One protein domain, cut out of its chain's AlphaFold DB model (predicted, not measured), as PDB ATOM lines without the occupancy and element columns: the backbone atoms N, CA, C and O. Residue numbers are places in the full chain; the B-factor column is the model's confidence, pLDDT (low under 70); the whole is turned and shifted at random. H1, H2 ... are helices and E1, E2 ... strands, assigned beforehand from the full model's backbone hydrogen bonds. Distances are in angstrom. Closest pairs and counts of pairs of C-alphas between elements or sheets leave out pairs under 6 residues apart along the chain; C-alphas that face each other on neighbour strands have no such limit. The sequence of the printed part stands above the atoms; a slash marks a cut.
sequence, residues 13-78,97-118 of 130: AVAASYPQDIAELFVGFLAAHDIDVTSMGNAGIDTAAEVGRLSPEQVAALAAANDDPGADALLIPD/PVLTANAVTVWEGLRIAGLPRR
ATOM      1  N   ALA A  13      82.722  24.565  76.336       97.06
ATOM      2  CA  ALA A  13      82.961  24.201  77.721       97.06
ATOM      3  C   ALA A  13      81.898  23.188  78.171       97.06
ATOM      4  O   ALA A  13      80.759  23.223  77.691       97.06
ATOM      5  N   VAL A  14      82.234  22.297  79.104       94.94
ATOM      6  CA  VAL A  14      81.317  21.276  79.634       94.94
ATOM      7  C   VAL A  14      81.224  21.372  81.156       94.94
ATOM      8  O   VAL A  14      82.184  21.094  81.871       94.94
ATOM      9  N   ALA A  15      80.030  21.691  81.655       92.88
ATOM     10  CA  ALA A  15      79.683  21.616  83.070       92.88
ATOM     11  C   ALA A  15      78.958  20.293  83.361       92.88
ATOM     12  O   ALA A  15      77.723  20.238  83.382       92.88
ATOM     13  N   ALA A  16      79.720  19.213  83.545       84.44
ATOM     14  CA  ALA A  16      79.165  17.907  83.880       84.44
ATOM     15  C   ALA A  16      78.961  17.757  85.399       84.44
ATOM     16  O   ALA A  16      79.757  18.208  86.223       84.44
ATOM     17  N   SER A  17      77.870  17.102  85.781       80.19
ATOM     18  CA  SER A  17      77.540  16.761  87.174       80.19
ATOM     19  C   SER A  17      78.000  15.353  87.564       80.19
ATOM     20  O   SER A  17      78.217  15.096  88.747       80.19
ATOM     21  N   TYR A  18      78.142  14.465  86.577       73.62
ATOM     22  CA  TYR A  18      78.433  13.044  86.747       73.62
ATOM     23  C   TYR A  18      79.922  12.750  86.993       73.62
ATOM     24  O   TYR A  18      80.770  13.626  86.789       73.62
ATOM     25  N   PRO A  19      80.243  11.509  87.411       79.62
ATOM     26  CA  PRO A  19      81.614  11.036  87.567       79.62
ATOM     27  C   PRO A  19      82.485  11.251  86.321       79.62
ATOM     28  O   PRO A  19      82.001  11.303  85.185       79.62
ATOM     29  N   GLN A  20      83.793  11.384  86.552       82.44
ATOM     30  CA  GLN A  20      84.769  11.757  85.526       82.44
ATOM     31  C   GLN A  20      84.810  10.780  84.343       82.44
ATOM     32  O   GLN A  20      84.902  11.225  83.205       82.44
ATOM     33  N   ASP A  21      84.701   9.476  84.589       84.38
ATOM     34  CA  ASP A  21      84.707   8.444  83.546       84.38
ATOM     35  C   ASP A  21      83.545   8.610  82.551       84.38
ATOM     36  O   ASP A  21      83.730   8.489  81.342       84.38
ATOM     37  N   ILE A  22      82.355   8.971  83.036       84.56
ATOM     38  CA  ILE A  22      81.198   9.278  82.185       84.56
ATOM     39  C   ILE A  22      81.394  10.601  81.440       84.56
ATOM     40  O   ILE A  22      81.050  10.708  80.260       84.56
ATOM     41  N   ALA A  23      81.955  11.609  82.108       85.62
ATOM     42  CA  ALA A  23      82.228  12.897  81.483       85.62
ATOM     43  C   ALA A  23      83.248  12.761  80.331       85.62
ATOM     44  O   ALA A  23      83.037  13.321  79.255       85.62
ATOM     45  N   GLU A  24      84.282  11.933  80.496       90.06
ATOM     46  CA  GLU A  24      85.276  11.626  79.459       90.06
ATOM     47  C   GLU A  24      84.660  10.944  78.228       90.06
ATOM     48  O   GLU A  24      85.025  11.272  77.096       90.06
ATOM     49  N   LEU A  25      83.672  10.057  78.408       92.06
ATOM     50  CA  LEU A  25      82.924   9.479  77.282       92.06
ATOM     51  C   LEU A  25      82.160  10.552  76.496       92.06
ATOM     52  O   LEU A  25      82.119  10.505  75.264       92.06
ATOM     53  N   PHE A  26      81.573  11.531  77.189       92.12
ATOM     54  CA  PHE A  26      80.874  12.641  76.545       92.12
ATOM     55  C   PHE A  26      81.836  13.554  75.774       92.12
ATOM     56  O   PHE A  26      81.547  13.916  74.633       92.12
ATOM     57  N   VAL A  27      83.007  13.860  76.343       92.44
ATOM     58  CA  VAL A  27      84.080  14.580  75.636       92.44
ATOM     59  C   VAL A  27      84.521  13.819  74.391       92.44
ATOM     60  O   VAL A  27      84.591  14.401  73.311       92.44
ATOM     61  N   GLY A  28      84.760  12.511  74.511       94.75
ATOM     62  CA  GLY A  28      85.143  11.668  73.379       94.75
ATOM     63  C   GLY A  28      84.089  11.658  72.269       94.75
ATOM     64  O   GLY A  28      84.433  11.740  71.091       94.75
ATOM     65  N   PHE A  29      82.805  11.627  72.633       96.06
ATOM     66  CA  PHE A  29      81.701  11.747  71.680       96.06
ATOM     67  C   PHE A  29      81.709  13.098  70.949       96.06
ATOM     68  O   PHE A  29      81.551  13.126  69.731       96.06
ATOM     69  N   LEU A  30      81.910  14.211  71.661       96.75
ATOM     70  CA  LEU A  30      81.994  15.543  71.054       96.75
ATOM     71  C   LEU A  30      83.193  15.652  70.101       96.75
ATOM     72  O   LEU A  30      83.029  16.083  68.959       96.75
ATOM     73  N   ALA A  31      84.363  15.178  70.530       95.94
ATOM     74  CA  ALA A  31      85.582  15.186  69.729       95.94
ATOM     75  C   ALA A  31      85.450  14.349  68.446       95.94
ATOM     76  O   ALA A  31      85.907  14.767  67.385       95.94
ATOM     77  N   ALA A  32      84.759  13.204  68.504       97.38
ATOM     78  CA  ALA A  32      84.463  12.378  67.327       97.38
ATOM     79  C   ALA A  32      83.558  13.077  66.290       97.38
ATOM     80  O   ALA A  32      83.411  12.585  65.171       97.38
ATOM     81  N   HIS A  33      82.952  14.206  66.659       97.00
ATOM     82  CA  HIS A  33      82.145  15.059  65.795       97.00
ATOM     83  C   HIS A  33      82.785  16.437  65.549       97.00
ATOM     84  O   HIS A  33      82.064  17.403  65.291       97.00
ATOM     85  N   ASP A  34      84.117  16.525  65.636       96.81
ATOM     86  CA  ASP A  34      84.908  17.736  65.374       96.81
ATOM     87  C   ASP A  34      84.556  18.925  66.293       96.81
ATOM     88  O   ASP A  34      84.707  20.088  65.914       96.81
ATOM     89  N   ILE A  35      84.079  18.641  67.510       98.25
ATOM     90  CA  ILE A  35      83.861  19.648  68.555       98.25
ATOM     91  C   ILE A  35      85.035  19.619  69.524       98.25
ATOM     92  O   ILE A  35      85.315  18.596  70.151       98.25
ATOM     93  N   ASP A  36      85.692  20.761  69.669       97.56
ATOM     94  CA  ASP A  36      86.792  20.960  70.604       97.56
ATOM     95  C   ASP A  36      86.238  21.287  71.997       97.56
ATOM     96  O   ASP A  36      85.451  22.223  72.163       97.56
ATOM     97  N   VAL A  37      86.618  20.500  73.003       96.12
ATOM     98  CA  VAL A  37      86.204  20.729  74.390       96.12
ATOM     99  C   VAL A  37      87.323  21.469  75.110       96.12
ATOM    100  O   VAL A  37      88.358  20.884  75.421       96.12
ATOM    101  N   THR A  38      87.109  22.754  75.384       95.25
ATOM    102  CA  THR A  38      88.153  23.641  75.923       95.25
ATOM    103  C   THR A  38      88.289  23.521  77.440       95.25
ATOM    104  O   THR A  38      89.382  23.633  77.992       95.25
ATOM    105  N   SER A  39      87.182  23.212  78.115       90.06
ATOM    106  CA  SER A  39      87.143  22.898  79.536       90.06
ATOM    107  C   SER A  39      86.095  21.829  79.819       90.06
ATOM    108  O   SER A  39      85.033  21.760  79.196       90.06
ATOM    109  N   MET A  40      86.392  20.993  80.806       83.94
ATOM    110  CA  MET A  40      85.438  20.071  81.400       83.94
ATOM    111  C   MET A  40      85.698  20.046  82.896       83.94
ATOM    112  O   MET A  40      86.835  19.841  83.321       83.94
ATOM    113  N   GLY A  41      84.652  20.194  83.692       76.94
ATOM    114  CA  GLY A  41      84.712  19.833  85.101       76.94
ATOM    115  C   GLY A  41      83.625  18.843  85.471       76.94
ATOM    116  O   GLY A  41      82.703  18.552  84.707       76.94
ATOM    117  N   ASN A  42      83.800  18.288  86.662       69.25
ATOM    118  CA  ASN A  42      82.866  17.378  87.291       69.25
ATOM    119  C   ASN A  42      82.482  17.958  88.655       69.25
ATOM    120  O   ASN A  42      83.330  18.459  89.391       69.25
ATOM    121  N   ALA A  43      81.192  17.923  88.981       68.00
ATOM    122  CA  ALA A  43      80.716  18.292  90.313       68.00
ATOM    123  C   ALA A  43      80.878  17.147  91.332       68.00
ATOM    124  O   ALA A  43      80.648  17.364  92.520       68.00
ATOM    125  N   GLY A  44      81.225  15.936  90.869       61.09
ATOM    126  CA  GLY A  44      81.328  14.735  91.701       61.09
ATOM    127  C   GLY A  44      80.014  14.373  92.397       61.09
ATOM    128  O   GLY A  44      80.041  13.861  93.511       61.09
ATOM    129  N   ILE A  45      78.868  14.711  91.794       69.75
ATOM    130  CA  ILE A  45      77.558  14.414  92.375       69.75
ATOM    131  C   ILE A  45      77.133  13.037  91.874       69.75
ATOM    132  O   ILE A  45      76.795  12.860  90.704       69.75
ATOM    133  N   ASP A  46      77.145  12.065  92.781       64.44
ATOM    134  CA  ASP A  46      76.978  10.652  92.437       64.44
ATOM    135  C   ASP A  46      75.549  10.302  92.006       64.44
ATOM    136  O   ASP A  46      75.339   9.337  91.268       64.44
ATOM    137  N   THR A  47      74.542  11.067  92.449       71.06
ATOM    138  CA  THR A  47      73.140  10.734  92.172       71.06
ATOM    139  C   THR A  47      72.357  11.854  91.493       71.06
ATOM    140  O   THR A  47      72.362  13.015  91.904       71.06
ATOM    141  N   ALA A  48      71.538  11.475  90.508       72.06
ATOM    142  CA  ALA A  48      70.579  12.374  89.863       72.06
ATOM    143  C   ALA A  48      69.620  13.047  90.868       72.06
ATOM    144  O   ALA A  48      69.195  14.183  90.671       72.06
ATOM    145  N   ALA A  49      69.295  12.362  91.972       73.25
ATOM    146  CA  ALA A  49      68.450  12.910  93.028       73.25
ATOM    147  C   ALA A  49      69.118  14.084  93.762       73.25
ATOM    148  O   ALA A  49      68.424  15.012  94.171       73.25
ATOM    149  N   GLU A  50      70.436  14.046  93.957       79.06
ATOM    150  CA  GLU A  50      71.203  15.156  94.531       79.06
ATOM    151  C   GLU A  50      71.318  16.317  93.551       79.06
ATOM    152  O   GLU A  50      71.069  17.456  93.943       79.06
ATOM    153  N   VAL A  51      71.585  16.030  92.273       83.06
ATOM    154  CA  VAL A  51      71.626  17.065  91.230       83.06
ATOM    155  C   VAL A  51      70.290  17.806  91.126       83.06
ATOM    156  O   VAL A  51      70.262  19.034  91.057       83.06
ATOM    157  N   GLY A  52      69.166  17.087  91.182       85.12
ATOM    158  CA  GLY A  52      67.830  17.689  91.139       85.12
ATOM    159  C   GLY A  52      67.490  18.581  92.341       85.12
ATOM    160  O   GLY A  52      66.494  19.304  92.304       85.12
ATOM    161  N   ARG A  53      68.302  18.554  93.409       88.62
ATOM    162  CA  ARG A  53      68.151  19.418  94.592       88.62
ATOM    163  C   ARG A  53      69.045  20.657  94.565       88.62
ATOM    164  O   ARG A  53      68.942  21.462  95.490       88.62
ATOM    165  N   LEU A  54      69.897  20.822  93.552       89.12
ATOM    166  CA  LEU A  54      70.736  22.012  93.431       89.12
ATOM    167  C   LEU A  54      69.873  23.274  93.331       89.12
ATOM    168  O   LEU A  54      68.923  23.342  92.546       89.12
ATOM    169  N   SER A  55      70.223  24.284  94.124       92.00
ATOM    170  CA  SER A  55      69.605  25.601  94.043       92.00
ATOM    171  C   SER A  55      70.027  26.325  92.754       92.00
ATOM    172  O   SER A  55      71.080  26.017  92.185       92.00
ATOM    173  N   PRO A  56      69.257  27.329  92.301       91.94
ATOM    174  CA  PRO A  56      69.659  28.228  91.218       91.94
ATOM    175  C   PRO A  56      71.086  28.767  91.341       91.94
ATOM    176  O   PRO A  56      71.837  28.783  90.368       91.94
ATOM    177  N   GLU A  57      71.475  29.175  92.546       92.81
ATOM    178  CA  GLU A  57      72.790  29.734  92.849       92.81
ATOM    179  C   GLU A  57      73.881  28.669  92.730       92.81
ATOM    180  O   GLU A  57      74.954  28.950  92.203       92.81
ATOM    181  N   GLN A  58      73.604  27.437  93.167       91.38
ATOM    182  CA  GLN A  58      74.534  26.318  93.012       91.38
ATOM    183  C   GLN A  58      74.713  25.934  91.540       91.38
ATOM    184  O   GLN A  58      75.837  25.681  91.113       91.38
ATOM    185  N   VAL A  59      73.636  25.945  90.746       91.94
ATOM    186  CA  VAL A  59      73.705  25.728  89.291       91.94
ATOM    187  C   VAL A  59      74.517  26.833  88.615       91.94
ATOM    188  O   VAL A  59      75.370  26.540  87.782       91.94
ATOM    189  N   ALA A  60      74.301  28.096  88.988       93.44
ATOM    190  CA  ALA A  60      75.063  29.220  88.451       93.44
ATOM    191  C   ALA A  60      76.548  29.148  88.829       93.44
ATOM    192  O   ALA A  60      77.405  29.369  87.976       93.44
ATOM    193  N   ALA A  61      76.859  28.786  90.076       92.06
ATOM    194  CA  ALA A  61      78.230  28.581  90.528       92.06
ATOM    195  C   ALA A  61      78.905  27.429  89.775       92.06
ATOM    196  O   ALA A  61      80.047  27.572  89.345       92.06
ATOM    197  N   LEU A  62      78.191  26.319  89.561       91.12
ATOM    198  CA  LEU A  62      78.690  25.196  88.774       91.12
ATOM    199  C   LEU A  62      78.968  25.619  87.327       91.12
ATOM    200  O   LEU A  62      80.053  25.358  86.819       91.12
ATOM    201  N   ALA A  63      78.025  26.302  86.680       93.38
ATOM    202  CA  ALA A  63      78.196  26.792  85.318       93.38
ATOM    203  C   ALA A  63      79.405  27.736  85.203       93.38
ATOM    204  O   ALA A  63      80.244  27.543  84.331       93.38
ATOM    205  N   ALA A  64      79.539  28.699  86.119       93.25
ATOM    206  CA  ALA A  64      80.652  29.646  86.129       93.25
ATOM    207  C   ALA A  64      82.008  28.979  86.406       93.25
ATOM    208  O   ALA A  64      83.001  29.342  85.786       93.25
ATOM    209  N   ALA A  65      82.060  27.989  87.302       91.75
ATOM    210  CA  ALA A  65      83.290  27.258  87.613       91.75
ATOM    211  C   ALA A  65      83.796  26.395  86.444       91.75
ATOM    212  O   ALA A  65      84.969  26.032  86.418       91.75
ATOM    213  N   ASN A  66      82.911  26.057  85.506       91.69
ATOM    214  CA  ASN A  66      83.214  25.231  84.342       91.69
ATOM    215  C   ASN A  66      83.316  26.043  83.048       91.69
ATOM    216  O   ASN A  66      83.637  25.477  82.004       91.69
ATOM    217  N   ASP A  67      83.035  27.343  83.097       94.12
ATOM    218  CA  ASP A  67      83.116  28.201  81.928       94.12
ATOM    219  C   ASP A  67      84.568  28.431  81.490       94.12
ATOM    220  O   ASP A  67      85.493  28.471  82.301       94.12
ATOM    221  N   ASP A  68      84.747  28.629  80.190       95.75
ATOM    222  CA  ASP A  68      86.017  29.011  79.586       95.75
ATOM    223  C   ASP A  68      85.783  30.186  78.624       95.75
ATOM    224  O   ASP A  68      85.000  30.046  77.677       95.75
ATOM    225  N   PRO A  69      86.443  31.346  78.809       94.25
ATOM    226  CA  PRO A  69      86.344  32.483  77.893       94.25
ATOM    227  C   PRO A  69      86.632  32.152  76.419       94.25
ATOM    228  O   PRO A  69      86.159  32.865  75.538       94.25
ATOM    229  N   GLY A  70      87.402  31.095  76.143       96.06
ATOM    230  CA  GLY A  70      87.700  30.611  74.798       96.06
ATOM    231  C   GLY A  70      86.587  29.785  74.146       96.06
ATOM    232  O   GLY A  70      86.640  29.595  72.930       96.06
ATOM    233  N   ALA A  71      85.596  29.315  74.908       97.94
ATOM    234  CA  ALA A  71      84.481  28.516  74.406       97.94
ATOM    235  C   ALA A  71      83.396  29.369  73.732       97.94
ATOM    236  O   ALA A  71      83.022  30.438  74.220       97.94
ATOM    237  N   ASP A  72      82.820  28.838  72.654       98.25
ATOM    238  CA  ASP A  72      81.697  29.432  71.928       98.25
ATOM    239  C   ASP A  72      80.362  29.211  72.668       98.25
ATOM    240  O   ASP A  72      79.435  30.002  72.512       98.25
ATOM    241  N   ALA A  73      80.249  28.138  73.461       98.12
ATOM    242  CA  ALA A  73      79.068  27.807  74.263       98.12
ATOM    243  C   ALA A  73      79.431  26.961  75.494       98.12
ATOM    244  O   ALA A  73      80.424  26.232  75.485       98.12
ATOM    245  N   LEU A  74      78.579  27.004  76.523       97.44
ATOM    246  CA  LEU A  74      78.630  26.084  77.664       97.44
ATOM    247  C   LEU A  74      77.577  24.981  77.502       97.44
ATOM    248  O   LEU A  74      76.389  25.258  77.319       97.44
ATOM    249  N   LEU A  75      77.997  23.724  77.620       96.81
ATOM    250  CA  LEU A  75      77.119  22.559  77.677       96.81
ATOM    251  C   LEU A  75      76.836  22.188  79.138       96.81
ATOM    252  O   LEU A  75      77.764  21.988  79.918       96.81
ATOM    253  N   ILE A  76      75.557  22.010  79.481       95.06
ATOM    254  CA  ILE A  76      75.108  21.406  80.747       95.06
ATOM    255  C   ILE A  76      74.349  20.111  80.415       95.06
ATOM    256  O   ILE A  76      73.116  20.112  80.288       95.06
ATOM    257  N   PRO A  77      75.069  19.001  80.189       92.50
ATOM    258  CA  PRO A  77      74.507  17.763  79.657       92.50
ATOM    259  C   PRO A  77      73.810  16.891  80.727       92.50
ATOM    260  O   PRO A  77      73.982  15.677  80.745       92.50
ATOM    261  N   ASP A  78      73.000  17.487  81.608       91.12
ATOM    262  CA  ASP A  78      72.258  16.789  82.669       91.12
ATOM    263  C   ASP A  78      70.747  17.084  82.591       91.12
ATOM    264  O   ASP A  78      70.319  18.241  82.562       91.12
ATOM    265  N   PRO A  97      76.006  31.379  74.667       97.62
ATOM    266  CA  PRO A  97      74.934  30.391  74.709       97.62
ATOM    267  C   PRO A  97      75.161  29.300  75.758       97.62
ATOM    268  O   PRO A  97      76.273  28.790  75.915       97.62
ATOM    269  N   VAL A  98      74.078  28.899  76.425       97.44
ATOM    270  CA  VAL A  98      74.075  27.791  77.387       97.44
ATOM    271  C   VAL A  98      73.112  26.720  76.891       97.44
ATOM    272  O   VAL A  98      71.904  26.933  76.803       97.44
ATOM    273  N   LEU A  99      73.648  25.545  76.567       97.06
ATOM    274  CA  LEU A  99      72.882  24.423  76.036       97.06
ATOM    275  C   LEU A  99      72.696  23.362  77.113       97.06
ATOM    276  O   LEU A  99      73.629  22.650  77.479       97.06
ATOM    277  N   THR A 100      71.467  23.230  77.597       95.81
ATOM    278  CA  THR A 100      71.114  22.217  78.596       95.81
ATOM    279  C   THR A 100      70.538  20.982  77.916       95.81
ATOM    280  O   THR A 100      69.879  21.096  76.877       95.81
ATOM    281  N   ALA A 101      70.738  19.795  78.497       94.38
ATOM    282  CA  ALA A 101      70.197  18.554  77.936       94.38
ATOM    283  C   ALA A 101      68.677  18.643  77.697       94.38
ATOM    284  O   ALA A 101      68.187  18.268  76.631       94.38
ATOM    285  N   ASN A 102      67.940  19.222  78.649       94.56
ATOM    286  CA  ASN A 102      66.492  19.409  78.554       94.56
ATOM    287  C   ASN A 102      66.097  20.373  77.418       94.56
ATOM    288  O   ASN A 102      65.227  20.043  76.610       94.56
ATOM    289  N   ALA A 103      66.756  21.533  77.309       94.50
ATOM    290  CA  ALA A 103      66.475  22.517  76.261       94.50
ATOM    291  C   ALA A 103      66.777  21.963  74.859       94.50
ATOM    292  O   ALA A 103      65.947  22.067  73.954       94.50
ATOM    293  N   VAL A 104      67.931  21.311  74.694       96.25
ATOM    294  CA  VAL A 104      68.336  20.684  73.428       96.25
ATOM    295  C   VAL A 104      67.384  19.553  73.042       96.25
ATOM    296  O   VAL A 104      67.028  19.443  71.872       96.25
ATOM    297  N   THR A 105      66.926  18.750  74.006       95.81
ATOM    298  CA  THR A 105      65.973  17.656  73.753       95.81
ATOM    299  C   THR A 105      64.646  18.183  73.217       95.81
ATOM    300  O   THR A 105      64.145  17.680  72.211       95.81
ATOM    301  N   VAL A 106      64.087  19.226  73.839       95.31
ATOM    302  CA  VAL A 106      62.842  19.851  73.365       95.31
ATOM    303  C   VAL A 106      63.039  20.469  71.980       95.31
ATOM    304  O   VAL A 106      62.227  20.238  71.084       95.31
ATOM    305  N   TRP A 107      64.129  21.212  71.780       96.31
ATOM    306  CA  TRP A 107      64.448  21.836  70.496       96.31
ATOM    307  C   TRP A 107      64.581  20.804  69.368       96.31
ATOM    308  O   TRP A 107      64.053  20.998  68.271       96.31
ATOM    309  N   GLU A 108      65.243  19.682  69.646       96.94
ATOM    310  CA  GLU A 108      65.428  18.593  68.691       96.94
ATOM    311  C   GLU A 108      64.111  17.862  68.407       96.94
ATOM    312  O   GLU A 108      63.818  17.553  67.253       96.94
ATOM    313  N   GLY A 109      63.270  17.655  69.423       97.06
ATOM    314  CA  GLY A 109      61.926  17.102  69.248       97.06
ATOM    315  C   GLY A 109      61.055  17.968  68.333       97.06
ATOM    316  O   GLY A 109      60.431  17.451  67.406       97.06
ATOM    317  N   LEU A 110      61.071  19.292  68.525       95.75
ATOM    318  CA  LEU A 110      60.383  20.241  67.642       95.75
ATOM    319  C   LEU A 110      60.931  20.182  66.210       95.75
ATOM    320  O   LEU A 110      60.148  20.164  65.260       95.75
ATOM    321  N   ARG A 111      62.260  20.075  66.048       95.19
ATOM    322  CA  ARG A 111      62.908  19.900  64.737       95.19
ATOM    323  C   ARG A 111      62.398  18.651  64.018       95.19
ATOM    324  O   ARG A 111      62.066  18.723  62.839       95.19
ATOM    325  N   ILE A 112      62.347  17.518  64.718       97.56
ATOM    326  CA  ILE A 112      61.890  16.233  64.168       97.56
ATOM    327  C   ILE A 112      60.406  16.302  63.787       97.56
ATOM    328  O   ILE A 112      60.019  15.783  62.743       97.56
ATOM    329  N   ALA A 113      59.588  16.980  64.594       97.12
ATOM    330  CA  ALA A 113      58.160  17.155  64.342       97.12
ATOM    331  C   ALA A 113      57.835  18.170  63.225       97.12
ATOM    332  O   ALA A 113      56.664  18.349  62.893       97.12
ATOM    333  N   GLY A 114      58.836  18.858  62.660       95.12
ATOM    334  CA  GLY A 114      58.621  19.924  61.676       95.12
ATOM    335  C   GLY A 114      57.933  21.162  62.262       95.12
ATOM    336  O   GLY A 114      57.302  21.922  61.529       95.12
ATOM    337  N   LEU A 115      58.026  21.357  63.580       95.06
ATOM    338  CA  LEU A 115      57.420  22.480  64.287       95.06
ATOM    339  C   LEU A 115      58.416  23.640  64.448       95.06
ATOM    340  O   LEU A 115      59.629  23.418  64.508       95.06
ATOM    341  N   PRO A 116      57.928  24.891  64.564       91.06
ATOM    342  CA  PRO A 116      58.785  26.034  64.851       91.06
ATOM    343  C   PRO A 116      59.556  25.847  66.160       91.06
ATOM    344  O   PRO A 116      58.990  25.492  67.191       91.06
ATOM    345  N   ARG A 117      60.853  26.151  66.128       92.25
ATOM    346  CA  ARG A 117      61.772  26.024  67.272       92.25
ATOM    347  C   ARG A 117      61.969  27.361  67.993       92.25
ATOM    348  O   ARG A 117      63.077  27.680  68.410       92.25
ATOM    349  N   ARG A 118      60.902  28.162  68.088       89.06
ATOM    350  CA  ARG A 118      60.933  29.513  68.665       89.06
ATOM    351  C   ARG A 118      60.185  29.552  69.988       89.06
ATOM    352  O   ARG A 118      59.031  29.136  70.057       89.06
TER     353      ARG A 118
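What this domain is: This is residues 13 to 78 and 97 to 118 of the 130 residues of the protein "Arylmalonate decarboxylase" of Mycobacterium talmoniae (UniProt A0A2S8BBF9). A small parallel sheet of four strands has one helix over each of its faces, H1 on one and H3 on the other, while a further helix, H4, runs on directly from the edge strand E4 and leads away from the sheet, adding to the length of the whole. The short helix H2 lies off the sheet, on the way from E2 to H3. The printed part has 88 residues, with four named helices and four named strands in the order E1 H1 E2 H2 H3 E3 E4 H4; across the sheet the order is E2 E1 E3 E4. The class is mixed, helices and strands, and the whole is compact, with a radius of gyration of the C-alphas of 13.8 A and spans of 38 by 31 by 24 A.

How they stand to each other: E1, residues 13 to 16, is an inner strand. H1, residues 20 to 31, and E2, residues 36 to 42, follow; E1, H1 and E2 form a strand-helix-strand unit, two parallel neighbour strands with a helix between, and its crossover is right-handed. N 14 and O 39 are 2.9 A apart, within hydrogen-bond range. H1 lies over E2 and E1 at a height over the sheet of 9.2 A; on the local plane it stands at 29 degrees to E1, only just along the strands. Its closest C-alphas to E2 are those of Gln 20 and Asn 42, 6.2 A apart. H2, residues 48 to 51, is not on the sheet and is apart from H3, residues 56 to 66. H3 is on the opposite face from H1, 8.9 A over the sheet, over E1 and slantwise to it at 46 degrees on the local plane; the C-alphas of Ala 15 and Asn 66, the closest of E1 and H3, are 5.2 A apart. E3, residues 73 to 76, is parallel to E1, with N 15 and O 75 at 2.9 A. E2, H2, H3 and E3 form a split unit, with E1 between its two strands, and its crossover is right-handed too. E4, residues 98 to 100, is parallel to E3, with N 99 and O 74 at 2.9 A. H4, residues 101 to 112, only grazes the sheet, with residues 101 to 105. In H1, H3 and H4 every O i to N i+4 pair is within hydrogen-bond range; H2 is too short for one.

Where its parts are: E1 begins at C-alpha 13 (82.961, 24.201, 77.721) and is 9.6 A long. H1 measures 16.2 A, E2 17.5 A, H2 5.0 A, H3 15.5 A, E3 9.9 A and E4 6.4 A. H4, 16.2 A, ends at C-alpha 112 (61.890, 16.233, 64.168).

The domain as a whole: The C-alphas farthest apart are those of Gly 44 and Gly 114, 38.0 A. Residues 79 to 96 are not printed; C-alphas 78 and 97 are 16.0 A apart across this cut, which falls in the link from E3 to E4. Of the links printed whole, none is long. Mean pLDDT of the printed part is 90.3, and residues 42 to 46 are under 70.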